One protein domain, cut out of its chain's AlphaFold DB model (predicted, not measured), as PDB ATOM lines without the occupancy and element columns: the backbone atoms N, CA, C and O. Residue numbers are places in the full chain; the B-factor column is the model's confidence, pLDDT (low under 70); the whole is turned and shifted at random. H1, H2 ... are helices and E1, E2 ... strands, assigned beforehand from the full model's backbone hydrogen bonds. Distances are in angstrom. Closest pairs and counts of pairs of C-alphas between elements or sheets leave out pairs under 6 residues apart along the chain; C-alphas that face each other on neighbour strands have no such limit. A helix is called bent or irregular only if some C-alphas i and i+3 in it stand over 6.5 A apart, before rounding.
ATOM      1  N   ILE A   4     200.303 206.360 258.998       87.69
ATOM      2  CA  ILE A   4     201.109 207.093 258.029       87.69
ATOM      3  C   ILE A   4     200.703 206.568 256.644       87.69
ATOM      4  O   ILE A   4     201.101 205.449 256.290       87.69
ATOM      5  N   PRO A   5     199.924 207.336 255.860       89.81
ATOM      6  CA  PRO A   5     199.507 206.917 254.528       89.81
ATOM      7  C   PRO A   5     200.707 206.731 253.603       89.81
ATOM      8  O   PRO A   5     201.682 207.484 253.715       89.81
ATOM      9  N   ALA A   6     200.627 205.791 252.658       86.56
ATOM     10  CA  ALA A   6     201.695 205.527 251.683       86.56
ATOM     11  C   ALA A   6     202.213 206.807 250.989       86.56
ATOM     12  O   ALA A   6     203.417 207.041 250.918       86.56
ATOM     13  N   GLU A   7     201.306 207.698 250.591       88.00
ATOM     14  CA  GLU A   7     201.605 208.992 249.956       88.00
ATOM     15  C   GLU A   7     202.392 209.978 250.845       88.00
ATOM     16  O   GLU A   7     203.064 210.880 250.342       88.00
ATOM     17  N   GLN A   8     202.336 209.825 252.172       88.50
ATOM     18  CA  GLN A   8     203.047 210.695 253.114       88.50
ATOM     19  C   GLN A   8     204.407 210.131 253.530       88.50
ATOM     20  O   GLN A   8     205.225 210.867 254.092       88.50
ATOM     21  N   GLN A   9     204.683 208.857 253.246       88.38
ATOM     22  CA  GLN A   9     205.889 208.181 253.718       88.38
ATOM     23  C   GLN A   9     207.162 208.865 253.242       88.38
ATOM     24  O   GLN A   9     208.054 209.097 254.050       88.38
ATOM     25  N   ASP A  10     207.240 209.279 251.979       88.25
ATOM     26  CA  ASP A  10     208.447 209.926 251.449       88.25
ATOM     27  C   ASP A  10     208.689 211.315 252.047       88.25
ATOM     28  O   ASP A  10     209.827 211.775 252.166       88.25
ATOM     29  N   LYS A  11     207.625 211.994 252.484       90.62
ATOM     30  CA  LYS A  11     207.751 213.234 253.254       90.62
ATOM     31  C   LYS A  11     208.293 212.957 254.657       90.62
ATOM     32  O   LYS A  11     209.141 213.711 255.123       90.62
ATOM     33  N   VAL A  12     207.825 211.895 255.315       90.94
ATOM     34  CA  VAL A  12     208.317 211.497 256.645       90.94
ATOM     35  C   VAL A  12     209.777 211.053 256.573       90.94
ATOM     36  O   VAL A  12     210.585 211.560 257.343       90.94
ATOM     37  N   LYS A  13     210.134 210.188 255.614       90.94
ATOM     38  CA  LYS A  13     211.512 209.724 255.391       90.94
ATOM     39  C   LYS A  13     212.477 210.904 255.248       90.94
ATOM     40  O   LYS A  13     213.462 210.954 255.973       90.94
ATOM     41  N   ARG A  14     212.156 211.883 254.387       91.50
ATOM     42  CA  ARG A  14     212.983 213.092 254.199       91.50
ATOM     43  C   ARG A  14     213.178 213.882 255.487       91.50
ATOM     44  O   ARG A  14     214.309 214.168 255.845       91.50
ATOM     45  N   LYS A  15     212.099 214.159 256.224       93.00
ATOM     46  CA  LYS A  15     212.190 214.891 257.496       93.00
ATOM     47  C   LYS A  15     213.032 214.170 258.546       93.00
ATOM     48  O   LYS A  15     213.711 214.824 259.326       93.00
ATOM     49  N   VAL A  16     212.958 212.839 258.601       91.50
ATOM     50  CA  VAL A  16     213.777 212.059 259.537       91.50
ATOM     51  C   VAL A  16     215.246 212.086 259.126       91.50
ATOM     52  O   VAL A  16     216.093 212.221 259.997       91.50
ATOM     53  N   VAL A  17     215.553 212.014 257.830       91.06
ATOM     54  CA  VAL A  17     216.931 212.159 257.331       91.06
ATOM     55  C   VAL A  17     217.489 213.545 257.667       91.06
ATOM     56  O   VAL A  17     218.535 213.618 258.297       91.06
ATOM     57  N   GLU A  18     216.758 214.622 257.355       91.06
ATOM     58  CA  GLU A  18     217.150 216.007 257.690       91.06
ATOM     59  C   GLU A  18     217.371 216.195 259.202       91.06
ATOM     60  O   GLU A  18     218.256 216.931 259.635       91.06
ATOM     61  N   PHE A  19     216.563 215.521 260.026       92.00
ATOM     62  CA  PHE A  19     216.752 215.507 261.471       92.00
ATOM     63  C   PHE A  19     218.051 214.783 261.850       92.00
ATOM     64  O   PHE A  19     218.890 215.361 262.533       92.00
ATOM     65  N   LEU A  20     218.250 213.550 261.377       89.94
ATOM     66  CA  LEU A  20     219.412 212.729 261.729       89.94
ATOM     67  C   LEU A  20     220.745 213.322 261.255       89.94
ATOM     68  O   LEU A  20     221.733 213.175 261.964       89.94
ATOM     69  N   GLU A  21     220.779 214.028 260.124       84.88
ATOM     70  CA  GLU A  21     221.989 214.698 259.618       84.88
ATOM     71  C   GLU A  21     222.612 215.671 260.631       84.88
ATOM     72  O   GLU A  21     223.826 215.839 260.650       84.88
ATOM     73  N   ASN A  22     221.807 216.265 261.519       86.06
ATOM     74  CA  ASN A  22     222.286 217.198 262.545       86.06
ATOM     75  C   ASN A  22     222.659 216.526 263.879       86.06
ATOM     76  O   ASN A  22     223.191 217.187 264.766       86.06
ATOM     77  N   HIS A  23     222.363 215.234 264.026       88.00
ATOM     78  CA  HIS A  23     222.511 214.473 265.272       88.00
ATOM     79  C   HIS A  23     223.499 213.308 265.147       88.00
ATOM     80  O   HIS A  23     223.942 212.736 266.138       88.00
ATOM     81  N   PHE A  24     223.866 212.947 263.920       79.88
ATOM     82  CA  PHE A  24     224.698 211.792 263.630       79.88
ATOM     83  C   PHE A  24     226.124 212.223 263.279       79.88
ATOM     84  O   PHE A  24     226.479 212.361 262.110       79.88
ATOM     85  N   THR A  25     226.948 212.451 264.307       89.44
ATOM     86  CA  THR A  25     228.366 212.796 264.117       89.44
ATOM     87  C   THR A  25     229.218 211.534 264.136       89.44
ATOM     88  O   THR A  25     229.185 210.765 265.098       89.44
ATOM     89  N   VAL A  26     230.004 211.332 263.076       93.94
ATOM     90  CA  VAL A  26     230.968 210.234 262.968       93.94
ATOM     91  C   VAL A  26     232.372 210.804 262.829       93.94
ATOM     92  O   VAL A  26     232.607 211.718 262.038       93.94
ATOM     93  N   ARG A  27     233.312 210.247 263.594       95.56
ATOM     94  CA  ARG A  27     234.748 210.504 263.470       95.56
ATOM     95  C   ARG A  27     235.455 209.236 263.015       95.56
ATOM     96  O   ARG A  27     235.193 208.155 263.546       95.56
ATOM     97  N   ILE A  28     236.369 209.372 262.066       95.00
ATOM     98  CA  ILE A  28     237.221 208.288 261.578       95.00
ATOM     99  C   ILE A  28     238.665 208.723 261.787       95.00
ATOM    100  O   ILE A  28     239.073 209.780 261.318       95.00
ATOM    101  N   ASP A  29     239.414 207.938 262.558       94.69
ATOM    102  CA  ASP A  29     240.801 208.223 262.938       94.69
ATOM    103  C   ASP A  29     241.003 209.621 263.561       94.69
ATOM    104  O   ASP A  29     242.067 210.227 263.464       94.69
ATOM    105  N   GLY A  30     239.970 210.113 264.255       92.44
ATOM    106  CA  GLY A  30     239.952 211.412 264.934       92.44
ATOM    107  C   GLY A  30     239.414 212.573 264.091       92.44
ATOM    108  O   GLY A  30     239.051 213.598 264.666       92.44
ATOM    109  N   GLU A  31     239.284 212.405 262.775       93.19
ATOM    110  CA  GLU A  31     238.768 213.434 261.869       93.19
ATOM    111  C   GLU A  31     237.251 213.280 261.651       93.19
ATOM    112  O   GLU A  31     236.758 212.151 261.545       93.19
ATOM    113  N   PRO A  32     236.476 214.378 261.574       92.25
ATOM    114  CA  PRO A  32     235.066 214.317 261.196       92.25
ATOM    115  C   PRO A  32     234.886 213.696 259.806       92.25
ATOM    116  O   PRO A  32     235.547 214.104 258.852       92.25
ATOM    117  N   ALA A  33     233.973 212.733 259.682       90.75
ATOM    118  CA  ALA A  33     233.686 212.054 258.424       90.75
ATOM    119  C   ALA A  33     232.314 212.460 257.876       90.75
ATOM    120  O   ALA A  33     231.306 212.400 258.582       90.75
ATOM    121  N   GLU A  34     232.263 212.825 256.594       87.50
ATOM    122  CA  GLU A  34     231.002 213.101 255.906       87.50
ATOM    123  C   GLU A  34     230.355 211.799 255.423       87.50
ATOM    124  O   GLU A  34     230.957 210.985 254.717       87.50
ATOM    125  N   GLY A  35     229.105 211.593 255.835       85.56
ATOM    126  CA  GLY A  35     228.312 210.428 255.472       85.56
ATOM    127  C   GLY A  35     227.394 210.714 254.298       85.56
ATOM    128  O   GLY A  35     226.833 211.797 254.173       85.56
ATOM    129  N   THR A  36     227.165 209.702 253.472       85.12
ATOM    130  CA  THR A  36     226.112 209.725 252.451       85.12
ATOM    131  C   THR A  36     224.971 208.810 252.871       85.12
ATOM    132  O   THR A  36     225.194 207.704 253.374       85.12
ATOM    133  N   LEU A  37     223.732 209.267 252.687       84.94
ATOM    134  CA  LEU A  37     222.557 208.427 252.900       84.94
ATOM    135  C   LEU A  37     222.544 207.308 251.850       84.94
ATOM    136  O   LEU A  37     222.460 207.579 250.656       84.94
ATOM    137  N   ASP A  38     222.583 206.053 252.297       77.81
ATOM    138  CA  ASP A  38     222.495 204.887 251.407       77.81
ATOM    139  C   ASP A  38     221.040 204.449 251.223       77.81
ATOM    140  O   ASP A  38     220.595 204.222 250.099       77.81
ATOM    141  N   ARG A  39     220.274 204.340 252.320       79.88
ATOM    142  CA  ARG A  39     218.853 203.959 252.266       79.88
ATOM    143  C   ARG A  39     218.068 204.385 253.500       79.88
ATOM    144  O   ARG A  39     218.588 204.415 254.615       79.88
ATOM    145  N   VAL A  40     216.775 204.620 253.288       86.81
ATOM    146  CA  VAL A  40     215.784 204.890 254.333       86.81
ATOM    147  C   VAL A  40     214.488 204.139 254.030       86.81
ATOM    148  O   VAL A  40     213.866 204.334 252.986       86.81
ATOM    149  N   ASN A  41     214.066 203.261 254.941       86.25
ATOM    150  CA  ASN A  41     212.905 202.396 254.727       86.25
ATOM    151  C   ASN A  41     212.066 202.243 255.996       86.25
ATOM    152  O   ASN A  41     212.601 202.106 257.097       86.25
ATOM    153  N   PHE A  42     210.744 202.182 255.832       88.00
ATOM    154  CA  PHE A  42     209.869 201.690 256.891       88.00
ATOM    155  C   PHE A  42     210.027 200.181 257.019       88.00
ATOM    156  O   PHE A  42     210.090 199.460 256.022       88.00
ATOM    157  N   LEU A  43     210.101 199.710 258.259       85.88
ATOM    158  CA  LEU A  43     210.356 198.320 258.588       85.88
ATOM    159  C   LEU A  43     209.161 197.726 259.314       85.88
ATOM    160  O   LEU A  43     208.687 198.260 260.318       85.88
ATOM    161  N   ARG A  44     208.740 196.552 258.854       82.00
ATOM    162  CA  ARG A  44     207.885 195.654 259.621       82.00
ATOM    163  C   ARG A  44     208.787 194.708 260.393       82.00
ATOM    164  O   ARG A  44     209.478 193.886 259.792       82.00
ATOM    165  N   ARG A  45     208.786 194.826 261.719       75.12
ATOM    166  CA  ARG A  45     209.500 193.897 262.599       75.12
ATOM    167  C   ARG A  45     208.572 192.774 263.039       75.12
ATOM    168  O   ARG A  45     207.494 193.020 263.571       75.12
ATOM    169  N   THR A  46     209.014 191.540 262.844       70.56
ATOM    170  CA  THR A  46     208.462 190.358 263.510       70.56
ATOM    171  C   THR A  46     209.511 189.785 264.460       70.56
ATOM    172  O   THR A  46     210.667 190.204 264.455       70.56
ATOM    173  N   LEU A  47     209.138 188.779 265.255       69.38
ATOM    174  CA  LEU A  47     210.083 188.065 266.121       69.38
ATOM    175  C   LEU A  47     211.235 187.388 265.353       69.38
ATOM    176  O   LEU A  47     212.226 187.014 265.971       69.38
ATOM    177  N   LYS A  48     211.097 187.181 264.035       58.72
ATOM    178  CA  LYS A  48     212.058 186.419 263.221       58.72
ATOM    179  C   LYS A  48     212.700 187.221 262.092       58.72
ATOM    180  O   LYS A  48     213.752 186.818 261.610       58.72
ATOM    181  N   ASN A  49     212.076 188.302 261.628       64.44
ATOM    182  CA  ASN A  49     212.568 189.066 260.486       64.44
ATOM    183  C   ASN A  49     212.216 190.556 260.580       64.44
ATOM    184  O   ASN A  49     211.267 190.954 261.250       64.44
ATOM    185  N   SER A  50     213.001 191.370 259.878       72.69
ATOM    186  CA  SER A  50     212.656 192.752 259.553       72.69
ATOM    187  C   SER A  50     212.526 192.851 258.040       72.69
ATOM    188  O   SER A  50     213.478 192.533 257.328       72.69
ATOM    189  N   THR A  51     211.356 193.247 257.550       74.50
ATOM    190  CA  THR A  51     211.081 193.396 256.113       74.50
ATOM    191  C   THR A  51     210.741 194.840 255.785       74.50
ATOM    192  O   THR A  51     210.102 195.518 256.590       74.50
ATOM    193  N   VAL A  52     211.124 195.300 254.597       79.12
ATOM    194  CA  VAL A  52     210.757 196.633 254.107       79.12
ATOM    195  C   VAL A  52     209.256 196.694 253.817       79.12
ATOM    196  O   VAL A  52     208.678 195.743 253.293       79.12
ATOM    197  N   ILE A  53     208.627 197.800 254.208       80.56
ATOM    198  CA  ILE A  53     207.257 198.148 253.836       80.56
ATOM    199  C   ILE A  53     207.341 199.120 252.663       80.56
ATOM    200  O   ILE A  53     208.022 200.142 252.765       80.56
ATOM    201  N   ASP A  54     206.638 198.800 251.581       72.25
ATOM    202  CA  ASP A  54     206.538 199.648 250.399       72.25
ATOM    203  C   ASP A  54     205.079 199.746 249.934       72.25
ATOM    204  O   ASP A  54     204.356 198.747 249.917       72.25
ATOM    205  N   GLY A  55     204.626 200.964 249.631       74.62
ATOM    206  CA  GLY A  55     203.283 201.252 249.108       74.62
ATOM    207  C   GLY A  55     202.085 200.925 250.014       74.62
ATOM    208  O   GLY A  55     200.949 201.011 249.554       74.62
ATOM    209  N   GLN A  56     202.297 200.548 251.277       83.75
ATOM    210  CA  GLN A  56     201.233 200.219 252.240       83.75
ATOM    211  C   GLN A  56     201.219 201.203 253.403       83.75
ATOM    212  O   GLN A  56     202.285 201.602 253.862       83.75
ATOM    213  N   ASP A  57     200.039 201.515 253.934       86.75
ATOM    214  CA  ASP A  57     199.900 202.336 255.138       86.75
ATOM    215  C   ASP A  57     200.611 201.697 256.343       86.75
ATOM    216  O   ASP A  57     200.618 200.474 256.519       86.75
ATOM    217  N   VAL A  58     201.226 202.539 257.177       86.69
ATOM    218  CA  VAL A  58     201.995 202.117 258.356       86.69
ATOM    219  C   VAL A  58     201.325 202.652 259.613       86.69
ATOM    220  O   VAL A  58     201.119 203.854 259.733       86.69
ATOM    221  N   ASP A  59     201.019 201.789 260.579       87.00
ATOM    222  CA  ASP A  59     200.517 202.231 261.883       87.00
ATOM    223  C   ASP A  59     201.541 203.145 262.573       87.00
ATOM    224  O   ASP A  59     202.710 202.780 262.704       87.00
ATOM    225  N   LEU A  60     201.109 204.317 263.053       84.00
ATOM    226  CA  LEU A  60     202.011 205.362 263.556       84.00
ATOM    227  C   LEU A  60     202.827 204.922 264.783       84.00
ATOM    228  O   LEU A  60     204.003 205.249 264.896       84.00
ATOM    229  N   LEU A  61     202.210 204.188 265.713       81.50
ATOM    230  CA  LEU A  61     202.827 203.823 266.995       81.50
ATOM    231  C   LEU A  61     203.908 202.728 266.894       81.50
ATOM    232  O   LEU A  61     204.963 202.903 267.499       81.50
ATOM    233  N   PRO A  62     203.703 201.608 266.168       81.75
ATOM    234  CA  PRO A  62     204.755 200.613 265.954       81.75
ATOM    235  C   PRO A  62     205.676 200.954 264.770       81.75
ATOM    236  O   PRO A  62     206.528 200.132 264.413       81.75
ATOM    237  N   ALA A  63     205.507 202.121 264.134       87.06
ATOM    238  CA  ALA A  63     206.305 202.522 262.985       87.06
ATOM    239  C   ALA A  63     207.798 202.483 263.332       87.06
ATOM    240  O   ALA A  63     208.283 203.213 264.194       87.06
ATOM    241  N   THR A  64     208.537 201.627 262.633       88.25
ATOM    242  CA  THR A  64     209.993 201.557 262.736       88.25
ATOM    243  C   THR A  64     210.578 202.064 261.432       88.25
ATOM    244  O   THR A  64     210.234 201.552 260.366       88.25
ATOM    245  N   LEU A  65     211.475 203.042 261.507       88.62
ATOM    246  CA  LEU A  65     212.248 203.501 260.361       88.62
ATOM    247  C   LEU A  65     213.689 203.016 260.507       88.62
ATOM    248  O   LEU A  65     214.313 203.205 261.548       88.62
ATOM    249  N   GLY A  66     214.200 202.367 259.469       87.50
ATOM    250  CA  GLY A  66     215.617 202.076 259.333       87.50
ATOM    251  C   GLY A  66     216.282 203.144 258.478       87.50
ATOM    252  O   GLY A  66     215.758 203.490 257.417       87.50
ATOM    253  N   VAL A  67     217.451 203.618 258.909       88.00
ATOM    254  CA  VAL A  67     218.301 204.548 258.152       88.00
ATOM    255  C   VAL A  67     219.724 203.990 258.112       88.00
ATOM    256  O   VAL A  67     220.216 203.515 259.134       88.00
ATOM    257  N   ILE A  68     220.358 203.991 256.937       85.00
ATOM    258  CA  ILE A  68     221.766 203.597 256.768       85.00
ATOM    259  C   ILE A  68     222.525 204.756 256.144       85.00
ATOM    260  O   ILE A  68     222.188 205.205 255.047       85.00
ATOM    261  N   TYR A  69     223.588 205.159 256.828       86.44
ATOM    262  CA  TYR A  69     224.605 206.060 256.313       86.44
ATOM    263  C   TYR A  69     225.870 205.281 255.986       86.44
ATOM    264  O   TYR A  69     226.153 204.237 256.583       86.44
ATOM    265  N   VAL A  70     226.626 205.791 255.024       85.25
ATOM    266  CA  VAL A  70     227.906 205.224 254.616       85.25
ATOM    267  C   VAL A  70     228.949 206.323 254.618       85.25
ATOM    268  O   VAL A  70     228.762 207.367 253.999       85.25
ATOM    269  N   PHE A  71     230.069 206.011 255.257       87.75
ATOM    270  CA  PHE A  71     231.259 206.841 255.345       87.75
ATOM    271  C   PHE A  71     232.376 206.115 254.587       87.75
ATOM    272  O   PHE A  71     232.862 205.092 255.079       87.75
ATOM    273  N   PRO A  72     232.698 206.523 253.349       81.56
ATOM    274  CA  PRO A  72     233.784 205.911 252.591       81.56
ATOM    275  C   PRO A  72     235.140 206.256 253.221       81.56
ATOM    276  O   PRO A  72     235.332 207.362 253.718       81.56
ATOM    277  N   THR A  73     236.081 205.310 253.188       82.75
ATOM    278  CA  THR A  73     237.445 205.481 253.709       82.75
ATOM    279  C   THR A  73     238.468 204.896 252.746       82.75
ATOM    280  O   THR A  73     238.226 203.852 252.132       82.75
ATOM    281  N   ASP A  74     239.640 205.524 252.670       76.56
ATOM    282  CA  ASP A  74     240.788 204.977 251.951       76.56
ATOM    283  C   ASP A  74     241.453 203.893 252.808       76.56
ATOM    284  O   ASP A  74     242.266 204.158 253.694       76.56
ATOM    285  N   GLY A  75     241.068 202.640 252.571       79.62
ATOM    286  CA  GLY A  75     241.547 201.502 253.351       79.62
ATOM    287  C   GLY A  75     240.818 201.329 254.686       79.62
ATOM    288  O   GLY A  75     239.691 201.792 254.872       79.62
ATOM    289  N   LEU A  76     241.438 200.571 255.592       86.62
ATOM    290  CA  LEU A  76     240.826 200.170 256.858       86.62
ATOM    291  C   LEU A  76     241.213 201.152 257.983       86.62
ATOM    292  O   LEU A  76     242.401 201.214 258.319       86.62
ATOM    293  N   PRO A  77     240.250 201.867 258.598       92.25
ATOM    294  CA  PRO A  77     240.546 202.809 259.674       92.25
ATOM    295  C   PRO A  77     241.058 202.099 260.934       92.25
ATOM    296  O   PRO A  77     240.902 200.882 261.093       92.25
ATOM    297  N   GLN A  78     241.688 202.853 261.833       94.25
ATOM    298  CA  GLN A  78     242.131 202.365 263.142       94.25
ATOM    299  C   GLN A  78     241.055 202.546 264.209       94.25
ATOM    300  O   GLN A  78     240.869 201.659 265.043       94.25
ATOM    301  N   VAL A  79     240.342 203.670 264.180       95.75
ATOM    302  CA  VAL A  79     239.285 203.992 265.139       95.75
ATOM    303  C   VAL A  79     238.107 204.629 264.410       95.75
ATOM    304  O   VAL A  79     238.279 205.560 263.629       95.75
ATOM    305  N   VAL A  80     236.898 204.155 264.699       95.94
ATOM    306  CA  VAL A  80     235.647 204.777 264.247       95.94
ATOM    307  C   VAL A  80     234.797 205.080 265.468       95.94
ATOM    308  O   VAL A  80     234.531 204.196 266.283       95.94
ATOM    309  N   GLU A  81     234.358 206.324 265.591       95.94
ATOM    310  CA  GLU A  81     233.506 206.784 266.680       95.94
ATOM    311  C   GLU A  81     232.221 207.375 266.122       95.94
ATOM    312  O   GLU A  81     232.240 208.131 265.155       95.94
ATOM    313  N   MET A  82     231.105 207.045 266.756       94.50
ATOM    314  CA  MET A  82     229.792 207.590 266.451       94.50
ATOM    315  C   MET A  82     229.195 208.139 267.741       94.50
ATOM    316  O   MET A  82     228.975 207.384 268.692       94.50
ATOM    317  N   ASP A  83     228.933 209.441 267.762       93.12
ATOM    318  CA  ASP A  83     228.256 210.094 268.877       93.12
ATOM    319  C   ASP A  83     226.736 209.891 268.744       93.12
ATOM    320  O   ASP A  83     226.167 210.037 267.661       93.12
ATOM    321  N   TRP A  84     226.072 209.550 269.849       93.06
ATOM    322  CA  TRP A  84     224.617 209.430 269.922       93.06
ATOM    323  C   TRP A  84     224.046 210.407 270.949       93.06
ATOM    324  O   TRP A  84     224.293 210.265 272.140       93.06
ATOM    325  N   ASP A  85     223.226 211.363 270.519       92.62
ATOM    326  CA  ASP A  85     222.671 212.406 271.394       92.62
ATOM    327  C   ASP A  85     221.137 212.345 271.553       92.62
ATOM    328  O   ASP A  85     220.541 213.142 272.277       92.62
ATOM    329  N   LEU A  86     220.478 211.351 270.950       93.06
ATOM    330  CA  LEU A  86     219.012 211.241 270.884       93.06
ATOM    331  C   LEU A  86     218.376 210.552 272.106       93.06
ATOM    332  O   LEU A  86     217.387 209.820 271.990       93.06
ATOM    333  N   PHE A  87     218.937 210.756 273.298       92.94
ATOM    334  CA  PHE A  87     218.364 210.229 274.538       92.94
ATOM    335  C   PHE A  87     217.083 210.981 274.925       92.94
ATOM    336  O   PHE A  87     216.961 212.192 274.759       92.94
ATOM    337  N   THR A  88     216.114 210.265 275.496       91.81
ATOM    338  CA  THR A  88     214.869 210.861 276.020       91.81
ATOM    339  C   THR A  88     214.591 210.343 277.425       91.81
ATOM    340  O   THR A  88     215.111 209.297 277.807       91.81
ATOM    341  N   GLU A  89     213.718 210.993 278.200       90.88
ATOM    342  CA  GLU A  89     213.326 210.503 279.539       90.88
ATOM    343  C   GLU A  89     212.845 209.038 279.528       90.88
ATOM    344  O   GLU A  89     213.024 208.307 280.499       90.88
ATOM    345  N   LYS A  90     212.267 208.588 278.407       90.12
ATOM    346  CA  LYS A  90     211.782 207.213 278.217       90.12
ATOM    347  C   LYS A  90     212.826 206.272 277.607       90.12
ATOM    348  O   LYS A  90     212.652 205.058 277.683       90.12
ATOM    349  N   MET A  91     213.883 206.805 277.000       89.75
ATOM    350  CA  MET A  91     214.935 206.055 276.312       89.75
ATOM    351  C   MET A  91     216.303 206.540 276.792       89.75
ATOM    352  O   MET A  91     216.927 207.403 276.183       89.75
ATOM    353  N   GLN A  92     216.739 205.971 277.913       93.94
ATOM    354  CA  GLN A  92     218.039 206.248 278.536       93.94
ATOM    355  C   GLN A  92     219.111 205.224 278.144       93.94
ATOM    356  O   GLN A  92     220.283 205.437 278.408       93.94
ATOM    357  N   ARG A  93     218.719 204.098 277.538       94.75
ATOM    358  CA  ARG A  93     219.636 203.029 277.133       94.75
ATOM    359  C   ARG A  93     219.357 202.625 275.700       94.75
ATOM    360  O   ARG A  93     218.211 202.301 275.377       94.75
ATOM    361  N   VAL A  94     220.395 202.610 274.873       92.88
ATOM    362  CA  VAL A  94     220.304 202.238 273.458       92.88
ATOM    363  C   VAL A  94     221.243 201.073 273.187       92.88
ATOM    364  O   VAL A  94     222.443 201.160 273.419       92.88
ATOM    365  N   THR A  95     220.698 199.956 272.709       92.12
ATOM    366  CA  THR A  95     221.501 198.794 272.313       92.12
ATOM    367  C   THR A  95     222.125 199.034 270.948       92.12
ATOM    368  O   THR A  95     221.401 199.282 269.980       92.12
ATOM    369  N   VAL A  96     223.441 198.894 270.862       91.88
ATOM    370  CA  VAL A  96     224.225 199.095 269.642       91.88
ATOM    371  C   VAL A  96     225.172 197.917 269.424       91.88
ATOM    372  O   VAL A  96     225.397 197.108 270.322       91.88
ATOM    373  N   ALA A  97     225.721 197.792 268.221       89.38
ATOM    374  CA  ALA A  97     226.785 196.837 267.944       89.38
ATOM    375  C   ALA A  97     227.687 197.371 266.833       89.38
ATOM    376  O   ALA A  97     227.186 197.854 265.818       89.38
ATOM    377  N   SER A  98     229.001 197.230 267.001       90.69
ATOM    378  CA  SER A  98     229.964 197.344 265.903       90.69
ATOM    379  C   SER A  98     230.251 195.954 265.348       90.69
ATOM    380  O   SER A  98     230.341 194.997 266.113       90.69
ATOM    381  N   VAL A  99     230.381 195.811 264.033       84.75
ATOM    382  CA  VAL A  99     230.606 194.508 263.393       84.75
ATOM    383  C   VAL A  99     231.764 194.622 262.416       84.75
ATOM    384  O   VAL A  99     231.715 195.449 261.509       84.75
ATOM    385  N   ASP A 100     232.764 193.760 262.571       85.62
ATOM    386  CA  ASP A 100     233.886 193.622 261.641       85.62
ATOM    387  C   ASP A 100     234.079 192.154 261.206       85.62
ATOM    388  O   ASP A 100     233.177 191.322 261.343       85.62
ATOM    389  N   GLN A 101     235.244 191.830 260.635       80.56
ATOM    390  CA  GLN A 101     235.576 190.476 260.172       80.56
ATOM    391  C   GLN A 101     235.653 189.445 261.314       80.56
ATOM    392  O   GLN A 101     235.434 188.260 261.068       80.56
ATOM    393  N   ALA A 102     235.927 189.871 262.551       82.81
ATOM    394  CA  ALA A 102     235.945 189.013 263.735       82.81
ATOM    395  C   ALA A 102     234.541 188.779 264.321       82.81
ATOM    396  O   ALA A 102     234.336 187.815 265.061       82.81
ATOM    397  N   GLY A 103     233.564 189.615 263.960       79.50
ATOM    398  CA  GLY A 103     232.158 189.442 264.309       79.50
ATOM    399  C   GLY A 103     231.557 190.637 265.053       79.50
ATOM    400  O   GLY A 103     232.127 191.727 265.065       79.50
ATOM    401  N   PRO A 104     230.353 190.468 265.628       84.12
ATOM    402  CA  PRO A 104     229.658 191.543 266.319       84.12
ATOM    403  C   PRO A 104     230.203 191.769 267.733       84.12
ATOM    404  O   PRO A 104     230.337 190.838 268.523       84.12
ATOM    405  N   LEU A 105     230.408 193.037 268.071       87.69
ATOM    406  CA  LEU A 105     230.741 193.542 269.397       87.69
ATOM    407  C   LEU A 105     229.558 194.392 269.894       87.69
ATOM    408  O   LEU A 105     229.436 195.560 269.512       87.69
ATOM    409  N   PRO A 106     228.625 193.806 270.666       91.31
ATOM    410  CA  PRO A 106     227.480 194.533 271.196       91.31
ATOM    411  C   PRO A 106     227.892 195.456 272.348       91.31
ATOM    412  O   PRO A 106     228.725 195.097 273.177       91.31
ATOM    413  N   ALA A 107     227.243 196.613 272.436       92.19
ATOM    414  CA  ALA A 107     227.390 197.566 273.528       92.19
ATOM    415  C   ALA A 107     226.041 198.227 273.859       92.19
ATOM    416  O   ALA A 107     225.037 198.053 273.159       92.19
ATOM    417  N   VAL A 108     226.010 198.978 274.956       95.31
ATOM    418  CA  VAL A 108     224.858 199.787 275.362       95.31
ATOM    419  C   VAL A 108     225.344 201.215 275.552       95.31
ATOM    420  O   VAL A 108     226.322 201.427 276.261       95.31
ATOM    421  N   LEU A 109     224.674 202.163 274.901       95.56
ATOM    422  CA  LEU A 109     224.919 203.589 275.079       95.56
ATOM    423  C   LEU A 109     223.987 204.147 276.150       95.56
ATOM    424  O   LEU A 109     222.796 203.813 276.179       95.56
ATOM    425  N   GLU A 110     224.542 205.015 276.984       95.75
ATOM    426  CA  GLU A 110     223.882 205.738 278.076       95.75
ATOM    427  C   GLU A 110     224.292 207.225 277.995       95.75
ATOM    428  O   GLU A 110     225.274 207.536 277.320       95.75
ATOM    429  N   PRO A 111     223.578 208.181 278.618       94.19
ATOM    430  CA  PRO A 111     223.893 209.608 278.467       94.19
ATOM    431  C   PRO A 111     225.312 210.008 278.902       94.19
ATOM    432  O   PRO A 111     225.859 210.984 278.396       94.19
ATOM    433  N   ASP A 112     225.905 209.274 279.840       93.19
ATOM    434  CA  ASP A 112     227.288 209.421 280.303       93.19
ATOM    435  C   ASP A 112     228.303 208.640 279.449       93.19
ATOM    436  O   ASP A 112     229.501 208.925 279.500       93.19
ATOM    437  N   TYR A 113     227.831 207.699 278.625       92.62
ATOM    438  CA  TYR A 113     228.617 206.909 277.680       92.62
ATOM    439  C   TYR A 113     227.911 206.831 276.316       92.62
ATOM    440  O   TYR A 113     227.382 205.800 275.893       92.62
ATOM    441  N   ALA A 114     227.873 207.982 275.647       94.00
ATOM    442  CA  ALA A 114     227.094 208.230 274.436       94.00
ATOM    443  C   ALA A 114     227.820 207.872 273.125       94.00
ATOM    444  O   ALA A 114     227.269 208.064 272.041       94.00
ATOM    445  N   VAL A 115     229.058 207.379 273.207       94.94
ATOM    446  CA  VAL A 115     229.921 207.152 272.041       94.94
ATOM    447  C   VAL A 115     230.020 205.663 271.748       94.94
ATOM    448  O   VAL A 115     230.538 204.891 272.555       94.94
ATOM    449  N   LEU A 116     229.571 205.256 270.561       95.00
ATOM    450  CA  LEU A 116     229.905 203.945 270.019       95.00
ATOM    451  C   LEU A 116     231.294 204.026 269.391       95.00
ATOM    452  O   LEU A 116     231.487 204.734 268.406       95.00
ATOM    453  N   ARG A 117     232.244 203.273 269.942       94.69
ATOM    454  CA  ARG A 117     233.624 203.215 269.459       94.69
ATOM    455  C   ARG A 117     233.954 201.823 268.938       94.69
ATOM    456  O   ARG A 117     233.797 200.835 269.652       94.69
ATOM    457  N   TRP A 118     234.433 201.763 267.704       95.06
ATOM    458  CA  TRP A 118     235.048 200.585 267.107       95.06
ATOM    459  C   TRP A 118     236.548 200.828 266.952       95.06
ATOM    460  O   TRP A 118     236.966 201.892 266.498       95.06
ATOM    461  N   GLU A 119     237.352 199.836 267.327       94.38
ATOM    462  CA  GLU A 119     238.807 199.859 267.182       94.38
ATOM    463  C   GLU A 119     239.271 198.658 266.368       94.38
ATOM    464  O   GLU A 119     238.792 197.533 266.537       94.38
ATOM    465  N   ASN A 120     240.246 198.900 265.504       91.44
ATOM    466  CA  ASN A 120     240.792 197.884 264.634       91.44
ATOM    467  C   ASN A 120     241.821 197.012 265.365       91.44
ATOM    468  O   ASN A 120     242.978 197.390 265.541       91.44
TER     469      ASN A 120
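Overview. This is residues 4 to 120 of the 331 residues of an uncharacterized protein of Xanthomonadales bacterium (UniProt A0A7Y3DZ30). Two lobes stand end to end: in one, helix H1 covers one face of the strongly twisted sheet E3 E2 E4; in the other, the hairpin of E6 and E7 lies partly face to face with the small sheet E1 E5 E8, on its E8 side, as a small sandwich. The printed part has 117 residues with one named helix and eight named strands, in the order H1 E1 E2 E3 E4 E5 E6 E7 E8, and its class is mixed, helices and strands. The three sheets, E1 - E5 - E8, E3 - E2 - E4 and E6 - E7, are antiparallel. The whole is only just compact, close to loose, with a radius of gyration of the C-alphas of 15.9 A and spans of 43 by 31 by 29 A.

Along the chain. H1, residues 6 to 21, begins at C-alpha 6 (201.695, 205.527, 251.683) and is 23.6 A long; it is irregular, with C-alphas 7 and 10 at 7.1 A. E1 is residues 25 to 28. E2, residues 36 to 45, is 25.1 A long and bends by 55 degrees at residue 42. E3 is residues 50 to 53. E4, residues 64 to 70, is 20.0 A long and ends at C-alpha 70 (227.906, 205.224, 254.616). E5 is residues 79 to 83. E6, residues 94 to 100, is 20.0 A long, and E7, residues 103 to 109, 19.2 A. E8, residues 115 to 119, ends at C-alpha 119 (238.807, 199.859, 267.182).

Arrangement. H1 is on the sheet E3 E2 E4 at a height over the sheet of 9.5 A. It lies over E2 and E4, and only just not over E3, on which 2 of its C-alphas fall. It runs slantwise to the strands, at 48 degrees to E4 on the local plane. The closest C-alphas of H1 and E2 are those of Lys 13 and Val 40, 6.5 A apart. In H1, 10 of 12 O i to N i+4 pairs are within hydrogen-bond range. E2 and E4 pair through N 41 and O 66, 3.0 A, and the hairpin of E2 and E3 through N 44 and O 51, 2.8 A. E1 and E5 pair through N 27 and O 81, 2.8 A, and E5 and E8 through N 82 and O 116, 2.9 A. The hairpin of E6 and E7 has N 98 and O 105 at 3.0 A. The sheets E1 E5 E8 and E6 E7 form a sandwich, two sheets face to face, with best planes 24 degrees apart. The closest C-alphas of E6 and E8 are those of Ser 98 and Trp 118, 6.1 A apart. E4 and E5 are apart, as are E2 and E6.

Size, cuts and confidence. The two C-alphas farthest apart, those of Pro 5 and Gln 78, are 43.7 A apart. The printed part has no cut, and no link is long. The mean pLDDT of the printed part is 87.6; residues 47 to 49 are under 70.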